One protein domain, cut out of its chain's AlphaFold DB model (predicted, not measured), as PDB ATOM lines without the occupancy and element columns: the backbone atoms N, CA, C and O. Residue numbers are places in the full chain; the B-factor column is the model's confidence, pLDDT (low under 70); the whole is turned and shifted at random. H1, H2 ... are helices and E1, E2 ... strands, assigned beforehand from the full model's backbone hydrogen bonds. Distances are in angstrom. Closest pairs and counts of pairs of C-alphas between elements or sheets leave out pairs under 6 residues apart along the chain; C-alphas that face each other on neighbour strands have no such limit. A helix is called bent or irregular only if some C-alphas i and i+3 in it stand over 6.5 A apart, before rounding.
ATOM      1  N   LEU A   6      58.168 -13.326  96.679       96.81
ATOM      2  CA  LEU A   6      57.245 -14.162  97.445       96.81
ATOM      3  C   LEU A   6      57.004 -13.554  98.831       96.81
ATOM      4  O   LEU A   6      57.953 -13.332  99.585       96.81
ATOM      5  N   SER A   7      55.745 -13.309  99.188       96.31
ATOM      6  CA  SER A   7      55.369 -12.955 100.559       96.31
ATOM      7  C   SER A   7      55.084 -14.180 101.427       96.31
ATOM      8  O   SER A   7      54.872 -15.286 100.938       96.31
ATOM      9  N   LEU A   8      55.092 -13.976 102.749       95.25
ATOM     10  CA  LEU A   8      54.898 -15.040 103.743       95.25
ATOM     11  C   LEU A   8      53.524 -15.722 103.659       95.25
ATOM     12  O   LEU A   8      53.385 -16.866 104.072       95.25
ATOM     13  N   ASP A   9      52.522 -15.029 103.122       95.19
ATOM     14  CA  ASP A   9      51.174 -15.541 102.858       95.19
ATOM     15  C   ASP A   9      51.063 -16.293 101.517       95.19
ATOM     16  O   ASP A   9      49.980 -16.729 101.136       95.19
ATOM     17  N   GLY A  10      52.175 -16.450 100.793       94.88
ATOM     18  CA  GLY A  10      52.249 -17.191  99.539       94.88
ATOM     19  C   GLY A  10      51.949 -16.372  98.284       94.88
ATOM     20  O   GLY A  10      52.097 -16.918  97.190       94.88
ATOM     21  N   HIS A  11      51.572 -15.092  98.392       97.50
ATOM     22  CA  HIS A  11      51.342 -14.238  97.221       97.50
ATOM     23  C   HIS A  11      52.646 -13.888  96.490       97.50
ATOM     24  O   HIS A  11      53.704 -13.697  97.092       97.50
ATOM     25  N   ILE A  12      52.556 -13.774  95.166       96.81
ATOM     26  CA  ILE A  12      53.658 -13.356  94.298       96.81
ATOM     27  C   ILE A  12      53.469 -11.872  93.972       96.81
ATOM     28  O   ILE A  12      52.584 -11.481  93.209       96.81
ATOM     29  N   LYS A  13      54.315 -11.028  94.561       94.81
ATOM     30  CA  LYS A  13      54.312  -9.574  94.387       94.81
ATOM     31  C   LYS A  13      55.003  -9.158  93.097       94.81
ATOM     32  O   LYS A  13      55.936  -9.811  92.624       94.81
ATOM     33  N   SER A  14      54.544  -8.028  92.558       92.69
ATOM     34  CA  SER A  14      55.129  -7.396  91.379       92.69
ATOM     35  C   SER A  14      56.590  -7.035  91.608       92.69
ATOM     36  O   SER A  14      56.932  -6.518  92.673       92.69
ATOM     37  N   VAL A  15      57.413  -7.189  90.580       93.00
ATOM     38  CA  VAL A  15      58.817  -6.766  90.610       93.00
ATOM     39  C   VAL A  15      59.131  -5.812  89.465       93.00
ATOM     40  O   VAL A  15      58.365  -5.679  88.509       93.00
ATOM     41  N   ARG A  16      60.267  -5.125  89.571       91.62
ATOM     42  CA  ARG A  16      60.803  -4.251  88.518       91.62
ATOM     43  C   ARG A  16      61.630  -5.069  87.536       91.62
ATOM     44  O   ARG A  16      62.223  -6.075  87.920       91.62
ATOM     45  N   GLY A  17      61.738  -4.612  86.292       89.81
ATOM     46  CA  GLY A  17      62.612  -5.261  85.315       89.81
ATOM     47  C   GLY A  17      62.072  -6.586  84.773       89.81
ATOM     48  O   GLY A  17      62.871  -7.438  84.387       89.81
ATOM     49  N   VAL A  18      60.752  -6.795  84.714       93.50
ATOM     50  CA  VAL A  18      60.198  -8.046  84.164       93.50
ATOM     51  C   VAL A  18      60.489  -8.172  82.670       93.50
ATOM     52  O   VAL A  18      60.920  -9.234  82.217       93.50
ATOM     53  N   LEU A  19      60.355  -7.083  81.914       92.56
ATOM     54  CA  LEU A  19      60.637  -7.035  80.483       92.56
ATOM     55  C   LEU A  19      62.069  -7.483  80.134       92.56
ATOM     56  O   LEU A  19      62.214  -8.401  79.323       92.56
ATOM     57  N   PRO A  20      63.151  -6.911  80.708       91.69
ATOM     58  CA  PRO A  20      64.504  -7.364  80.392       91.69
ATOM     59  C   PRO A  20      64.764  -8.822  80.798       91.69
ATOM     60  O   PRO A  20      65.471  -9.520  80.071       91.69
ATOM     61  N   VAL A  21      64.175  -9.314  81.895       93.25
ATOM     62  CA  VAL A  21      64.304 -10.727  82.298       93.25
ATOM     63  C   VAL A  21      63.608 -11.650  81.297       93.25
ATOM     64  O   VAL A  21      64.178 -12.660  80.883       93.25
ATOM     65  N   ALA A  22      62.413 -11.293  80.838       93.06
ATOM     66  CA  ALA A  22      61.699 -12.081  79.843       93.06
ATOM     67  C   ALA A  22      62.380 -12.035  78.459       93.06
ATOM     68  O   ALA A  22      62.472 -13.060  77.779       93.06
ATOM     69  N   LEU A  23      62.980 -10.903  78.076       91.94
ATOM     70  CA  LEU A  23      63.836 -10.818  76.885       91.94
ATOM     71  C   LEU A  23      65.086 -11.694  77.015       91.94
ATOM     72  O   LEU A  23      65.492 -12.339  76.046       91.94
ATOM     73  N   LEU A  24      65.683 -11.763  78.208       93.00
ATOM     74  CA  LEU A  24      66.797 -12.663  78.490       93.00
ATOM     75  C   LEU A  24      66.366 -14.131  78.391       93.00
ATOM     76  O   LEU A  24      67.081 -14.933  77.790       93.00
ATOM     77  N   ALA A  25      65.199 -14.493  78.926       94.12
ATOM     78  CA  ALA A  25      64.648 -15.840  78.800       94.12
ATOM     79  C   ALA A  25      64.458 -16.234  77.327       94.12
ATOM     80  O   ALA A  25      64.879 -17.321  76.925       94.12
ATOM     81  N   LYS A  26      63.935 -15.316  76.503       92.62
ATOM     82  CA  LYS A  26      63.813 -15.502  75.052       92.62
ATOM     83  C   LYS A  26      65.177 -15.678  74.387       92.62
ATOM     84  O   LYS A  26      65.364 -16.608  73.607       92.62
ATOM     85  N   LYS A  27      66.148 -14.813  74.703       93.44
ATOM     86  CA  LYS A  27      67.519 -14.894  74.162       93.44
ATOM     87  C   LYS A  27      68.170 -16.248  74.464       93.44
ATOM     88  O   LYS A  27      68.865 -16.790  73.610       93.44
ATOM     89  N   ASN A  28      67.908 -16.804  75.645       95.00
ATOM     90  CA  ASN A  28      68.381 -18.126  76.061       95.00
ATOM     91  C   ASN A  28      67.498 -19.288  75.565       95.00
ATOM     92  O   ASN A  28      67.709 -20.423  75.983       95.00
ATOM     93  N   LYS A  29      66.525 -19.027  74.679       94.56
ATOM     94  CA  LYS A  29      65.622 -20.028  74.086       94.56
ATOM     95  C   LYS A  29      64.866 -20.861  75.129       94.56
ATOM     96  O   LYS A  29      64.603 -22.043  74.919       94.56
ATOM     97  N   LEU A  30      64.527 -20.254  76.265       94.75
ATOM     98  CA  LEU A  30      63.683 -20.898  77.266       94.75
ATOM     99  C   LEU A  30      62.237 -20.966  76.768       94.75
ATOM    100  O   LEU A  30      61.785 -20.075  76.053       94.75
ATOM    101  N   LYS A  31      61.496 -21.991  77.207       91.75
ATOM    102  CA  LYS A  31      60.078 -22.173  76.856       91.75
ATOM    103  C   LYS A  31      59.216 -20.973  77.273       91.75
ATOM    104  O   LYS A  31      58.398 -20.490  76.498       91.75
ATOM    105  N   GLY A  32      59.429 -20.476  78.491       92.38
ATOM    106  CA  GLY A  32      58.594 -19.427  79.060       92.38
ATOM    107  C   GLY A  32      59.102 -18.828  80.364       92.38
ATOM    108  O   GLY A  32      60.098 -19.274  80.962       92.38
ATOM    109  N   VAL A  33      58.367 -17.815  80.812       95.31
ATOM    110  CA  VAL A  33      58.530 -17.132  82.091       95.31
ATOM    111  C   VAL A  33      57.263 -17.262  82.929       95.31
ATOM    112  O   VAL A  33      56.158 -17.056  82.434       95.31
ATOM    113  N   ILE A  34      57.443 -17.586  84.206       96.12
ATOM    114  CA  ILE A  34      56.405 -17.487  85.231       96.12
ATOM    115  C   ILE A  34      56.692 -16.216  86.022       96.12
ATOM    116  O   ILE A  34      57.797 -16.059  86.552       96.12
ATOM    117  N   ILE A  35      55.727 -15.301  86.032       95.88
ATOM    118  CA  ILE A  35      55.876 -13.934  86.548       95.88
ATOM    119  C   ILE A  35      54.687 -13.548  87.436       95.88
ATOM    120  O   ILE A  35      53.641 -14.198  87.353       95.88
ATOM    121  N   PRO A  36      54.783 -12.472  88.240       95.50
ATOM    122  CA  PRO A  36      53.643 -11.981  89.001       95.50
ATOM    123  C   PRO A  36      52.526 -11.553  88.046       95.50
ATOM    124  O   PRO A  36      52.793 -10.866  87.054       95.50
ATOM    125  N   LYS A  37      51.267 -11.880  88.358       94.12
ATOM    126  CA  LYS A  37      50.109 -11.477  87.538       94.12
ATOM    127  C   LYS A  37      50.069  -9.969  87.275       94.12
ATOM    128  O   LYS A  37      49.770  -9.549  86.165       94.12
ATOM    129  N   ALA A  38      50.454  -9.155  88.254       91.75
ATOM    130  CA  ALA A  38      50.517  -7.700  88.113       91.75
ATOM    131  C   ALA A  38      51.500  -7.208  87.025       91.75
ATOM    132  O   ALA A  38      51.321  -6.114  86.500       91.75
ATOM    133  N   ASN A  39      52.510  -8.003  86.654       92.88
ATOM    134  CA  ASN A  39      53.467  -7.677  85.591       92.88
ATOM    135  C   ASN A  39      53.087  -8.279  84.223       92.88
ATOM    136  O   ASN A  39      53.874  -8.190  83.280       92.88
ATOM    137  N   MET A  40      51.912  -8.911  84.090       91.69
ATOM    138  CA  MET A  40      51.551  -9.662  82.880       91.69
ATOM    139  C   MET A  40      51.603  -8.823  81.602       91.69
ATOM    140  O   MET A  40      52.126  -9.291  80.595       91.69
ATOM    141  N   ALA A  41      51.112  -7.579  81.658       90.12
ATOM    142  CA  ALA A  41      51.043  -6.695  80.499       90.12
ATOM    143  C   ALA A  41      52.436  -6.406  79.923       90.12
ATOM    144  O   ALA A  41      52.645  -6.488  78.720       90.12
ATOM    145  N   GLU A  42      53.402  -6.146  80.802       89.88
ATOM    146  CA  GLU A  42      54.780  -5.824  80.446       89.88
ATOM    147  C   GLU A  42      55.500  -6.994  79.752       89.88
ATOM    148  O   GLU A  42      56.266  -6.786  78.816       89.88
ATOM    149  N   ALA A  43      55.276  -8.236  80.185       90.25
ATOM    150  CA  ALA A  43      55.942  -9.395  79.586       90.25
ATOM    151  C   ALA A  43      55.239  -9.912  78.325       90.25
ATOM    152  O   ALA A  43      55.902 -10.428  77.423       90.25
ATOM    153  N   ALA A  44      53.911  -9.777  78.254       89.19
ATOM    154  CA  ALA A  44      53.083 -10.344  77.189       89.19
ATOM    155  C   ALA A  44      53.330  -9.736  75.797       89.19
ATOM    156  O   ALA A  44      52.872 -10.291  74.798       89.19
ATOM    157  N   VAL A  45      54.071  -8.628  75.718       88.38
ATOM    158  CA  VAL A  45      54.460  -7.973  74.455       88.38
ATOM    159  C   VAL A  45      55.646  -8.638  73.768       88.38
ATOM    160  O   VAL A  45      55.940  -8.343  72.609       88.38
ATOM    161  N   ILE A  46      56.363  -9.522  74.466       87.38
ATOM    162  CA  ILE A  46      57.531 -10.194  73.907       87.38
ATOM    163  C   ILE A  46      57.052 -11.318  72.985       87.38
ATOM    164  O   ILE A  46      56.450 -12.288  73.451       87.38
ATOM    165  N   PRO A  47      57.366 -11.265  71.680       82.31
ATOM    166  CA  PRO A  47      56.924 -12.306  70.772       82.31
ATOM    167  C   PRO A  47      57.697 -13.600  71.034       82.31
ATOM    168  O   PRO A  47      58.905 -13.560  71.290       82.31
ATOM    169  N   GLN A  48      57.026 -14.741  70.850       85.00
ATOM    170  CA  GLN A  48      57.629 -16.085  70.844       85.00
ATOM    171  C   GLN A  48      58.207 -16.546  72.197       85.00
ATOM    172  O   GLN A  48      59.161 -17.320  72.227       85.00
ATOM    173  N   ILE A  49      57.636 -16.093  73.314       90.69
ATOM    174  CA  ILE A  49      57.889 -16.665  74.641       90.69
ATOM    175  C   ILE A  49      56.561 -16.880  75.369       90.69
ATOM    176  O   ILE A  49      55.645 -16.071  75.238       90.69
ATOM    177  N   GLU A  50      56.432 -17.979  76.110       92.31
ATOM    178  CA  GLU A  50      55.247 -18.207  76.938       92.31
ATOM    179  C   GLU A  50      55.316 -17.335  78.197       92.31
ATOM    180  O   GLU A  50      56.280 -17.414  78.961       92.31
ATOM    181  N   VAL A  51      54.294 -16.508  78.416       94.06
ATOM    182  CA  VAL A  51      54.156 -15.678  79.617       94.06
ATOM    183  C   VAL A  51      53.030 -16.246  80.462       94.06
ATOM    184  O   VAL A  51      51.874 -16.255  80.038       94.06
ATOM    185  N   ILE A  52      53.387 -16.729  81.649       95.25
ATOM    186  CA  ILE A  52      52.487 -17.414  82.572       95.25
ATOM    187  C   ILE A  52      52.338 -16.540  83.828       95.25
ATOM    188  O   ILE A  52      53.261 -16.483  84.649       95.25
ATOM    189  N   PRO A  53      51.220 -15.809  83.977       95.38
ATOM    190  CA  PRO A  53      50.986 -14.965  85.143       95.38
ATOM    191  C   PRO A  53      50.511 -15.790  86.343       95.38
ATOM    192  O   PRO A  53      49.492 -16.470  86.265       95.38
ATOM    193  N   ALA A  54      51.208 -15.682  87.469       95.94
ATOM    194  CA  ALA A  54      50.836 -16.347  88.713       95.94
ATOM    195  C   ALA A  54      50.529 -15.339  89.830       95.94
ATOM    196  O   ALA A  54      51.196 -14.309  89.961       95.94
ATOM    197  N   GLU A  55      49.511 -15.633  90.637       96.00
ATOM    198  CA  GLU A  55      49.102 -14.821  91.792       96.00
ATOM    199  C   GLU A  55      49.766 -15.274  93.093       96.00
ATOM    200  O   GLU A  55      50.050 -14.454  93.966       96.00
ATOM    201  N   ASN A  56      50.017 -16.576  93.234       96.69
ATOM    202  CA  ASN A  56      50.559 -17.177  94.447       96.69
ATOM    203  C   ASN A  56      51.378 -18.441  94.136       96.69
ATOM    204  O   ASN A  56      51.310 -19.002  93.040       96.69
ATOM    205  N   LEU A  57      52.180 -18.879  95.108       96.50
ATOM    206  CA  LEU A  57      53.067 -20.034  94.971       96.50
ATOM    207  C   LEU A  57      52.299 -21.339  94.723       96.50
ATOM    208  O   LEU A  57      52.747 -22.152  93.917       96.50
ATOM    209  N   SER A  58      51.150 -21.531  95.375       96.19
ATOM    210  CA  SER A  58      50.327 -22.738  95.213       96.19
ATOM    211  C   SER A  58      49.908 -22.932  93.757       96.19
ATOM    212  O   SER A  58      50.104 -24.012  93.207       96.19
ATOM    213  N   GLN A  59      49.463 -21.859  93.095       95.50
ATOM    214  CA  GLN A  59      49.104 -21.870  91.676       95.50
ATOM    215  C   GLN A  59      50.280 -22.301  90.785       95.50
ATOM    216  O   GLN A  59      50.102 -23.067  89.840       95.50
ATOM    217  N   VAL A  60      51.501 -21.841  91.092       95.75
ATOM    218  CA  VAL A  60      52.715 -22.243  90.360       95.75
ATOM    219  C   VAL A  60      53.009 -23.730  90.560       95.75
ATOM    220  O   VAL A  60      53.335 -24.422  89.598       95.75
ATOM    221  N   VAL A  61      52.891 -24.233  91.790       96.25
ATOM    222  CA  VAL A  61      53.124 -25.651  92.107       96.25
ATOM    223  C   VAL A  61      52.098 -26.543  91.410       96.25
ATOM    224  O   VAL A  61      52.480 -27.537  90.795       96.25
ATOM    225  N   GLU A  62      50.814 -26.194  91.458       96.56
ATOM    226  CA  GLU A  62      49.750 -26.931  90.766       96.56
ATOM    227  C   GLU A  62      49.972 -26.964  89.254       96.56
ATOM    228  O   GLU A  62      49.880 -28.027  88.639       96.56
ATOM    229  N   PHE A  63      50.341 -25.825  88.664       95.25
ATOM    230  CA  PHE A  63      50.654 -25.722  87.243       95.25
ATOM    231  C   PHE A  63      51.822 -26.624  86.828       95.25
ATOM    232  O   PHE A  63      51.729 -27.351  85.840       95.25
ATOM    233  N   LEU A  64      52.916 -26.633  87.597       94.19
ATOM    234  CA  LEU A  64      54.080 -27.477  87.301       94.19
ATOM    235  C   LEU A  64      53.791 -28.975  87.460       94.19
ATOM    236  O   LEU A  64      54.414 -29.784  86.775       94.19
ATOM    237  N   ASN A  65      52.851 -29.337  88.334       96.00
ATOM    238  CA  ASN A  65      52.395 -30.717  88.509       96.00
ATOM    239  C   ASN A  65      51.301 -31.130  87.508       96.00
ATOM    240  O   ASN A  65      50.854 -32.273  87.547       96.00
ATOM    241  N   GLY A  66      50.861 -30.230  86.621       93.69
ATOM    242  CA  GLY A  66      49.791 -30.505  85.656       93.69
ATOM    243  C   GLY A  66      48.400 -30.629  86.285       93.69
ATOM    244  O   GLY A  66      47.518 -31.234  85.684       93.69
ATOM    245  N   LEU A  67      48.207 -30.087  87.492       94.56
ATOM    246  CA  LEU A  67      46.923 -30.101  88.204       94.56
ATOM    247  C   LEU A  67      46.003 -28.954  87.765       94.56
ATOM    248  O   LEU A  67      44.785 -29.090  87.827       94.56
ATOM    249  N   THR A  68      46.594 -27.852  87.297       92.12
ATOM    250  CA  THR A  68      45.891 -26.644  86.851       92.12
ATOM    251  C   THR A  68      46.560 -26.099  85.588       92.12
ATOM    252  O   THR A  68      47.784 -26.120  85.469       92.12
ATOM    253  N   GLU A  69      45.780 -25.557  84.652       91.12
ATOM    254  CA  GLU A  69      46.309 -24.764  83.538       91.12
ATOM    255  C   GLU A  69      46.257 -23.272  83.874       91.12
ATOM    256  O   GLU A  69      45.245 -22.758  84.349       91.12
ATOM    257  N   ILE A  70      47.350 -22.558  83.600       89.69
ATOM    258  CA  ILE A  70      47.379 -21.097  83.682       89.69
ATOM    259  C   ILE A  70      47.357 -20.561  82.247       89.69
ATOM    260  O   ILE A  70      48.277 -20.871  81.481       89.69
ATOM    261  N   PRO A  71      46.341 -19.766  81.861       86.75
ATOM    262  CA  PRO A  71      46.243 -19.255  80.505       86.75
ATOM    263  C   PRO A  71      47.433 -18.348  80.196       86.75
ATOM    264  O   PRO A  71      47.774 -17.439  80.957       86.75
ATOM    265  N   GLN A  72      48.060 -18.599  79.049       85.38
ATOM    266  CA  GLN A  72      49.116 -17.735  78.542       85.38
ATOM    267  C   GLN A  72      48.526 -16.391  78.134       85.38
ATOM    268  O   GLN A  72      47.462 -16.324  77.517       85.38
ATOM    269  N   VAL A  73      49.256 -15.319  78.422       83.25
ATOM    270  CA  VAL A  73      48.877 -13.974  77.990       83.25
ATOM    271  C   VAL A  73      49.724 -13.599  76.789       83.25
ATOM    272  O   VAL A  73      50.954 -13.649  76.842       83.25
ATOM    273  N   ARG A  74      49.062 -13.200  75.707       79.50
ATOM    274  CA  ARG A  74      49.690 -12.554  74.556       79.50
ATOM    275  C   ARG A  74      48.913 -11.293  74.246       79.50
ATOM    276  O   ARG A  74      47.687 -11.332  74.220       79.50
ATOM    277  N   ILE A  75      49.633 -10.203  74.028       81.38
ATOM    278  CA  ILE A  75      49.035  -8.951  73.578       81.38
ATOM    279  C   ILE A  75      49.391  -8.773  72.106       81.38
ATOM    280  O   ILE A  75      50.547  -8.969  71.720       81.38
ATOM    281  N   ASP A  76      48.394  -8.433  71.292       79.50
ATOM    282  CA  ASP A  76      48.617  -8.086  69.894       79.50
ATOM    283  C   ASP A  76      49.361  -6.747  69.810       79.50
ATOM    284  O   ASP A  76      48.953  -5.733  70.382       79.50
TER     285      ASP A  76
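AT A GLANCE: This is residues 6 to 76 of the 263 residues of the protein "Competence protein ComM" of Candidatus Methanoperedenaceae archaeon GB50 (UniProt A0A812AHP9). Two short parallel strands, E1 and E2, lie side by side in the middle of a small domain, with H1 and H2 packed over one side of them and H3 on the other side, near the strands' C-terminal ends. Long stretches without named elements, residues 6 to 17 and 65 to 76, make the two ends. The 71 printed residues hold three named helices and two named strands in the order H1, E1, H2, E2, H3, a mixed class with 35 residues, under half, in named elements. The whole is compact, with a radius of gyration of the C-alphas of 11.8 A and spans of 31 by 26 by 23 A.

HOW THE PARTS SIT: E1, residues 32 to 36, and E2, residues 50 to 54, are parallel neighbours at 26 degrees; N 33 and O 50 are within hydrogen-bond range at 2.8 A, as are N 52 and O 33 at 2.9 A. With H2, residues 37 to 43, they form a strand-helix-strand unit, two parallel strands with a helix between them along the chain; its crossover is right-handed. The closest C-alphas of H2 and E2 are those of Lys 37 and Pro 53, 4.3 A apart. H1, residues 18 to 27, touches H2 at a steep tilt of 56 degrees, the same way, with the C-alphas of Leu 19 and Ala 43 closest at 5.3 A. The closest C-alphas of H1 and E1 are those of Ala 22 and Val 33, 6.4 A apart. H3, residues 57 to 64, comes closest to E2 at the C-alphas of Val 60 and Ala 54, 6.4 A, and is apart from H1 and H2. Each O i to N i+4 pair is within hydrogen-bond range in H1 and H3, against 1 of 3 in H2, where 3 of 4 O i to N i+3 pairs are; H2 is irregular, with C-alphas 38 and 41 7.7 A apart.

IN THESE COORDINATES: E1 is 13.4 A long and E2 12.7 A. H1 runs 14.2 A from C-alpha 18 at (60.198, -8.046, 84.164), H2 10.1 A, and H3 10.7 A to C-alpha 64 at (54.080, -27.477, 87.301).

THE WHOLE: The C-alphas farthest apart, those of Leu 8 and Asp 76, are 35.1 A apart. The printed part has no cut, and no link between named elements is long. Mean pLDDT of the printed part is 92.4, and no printed residue is under 70.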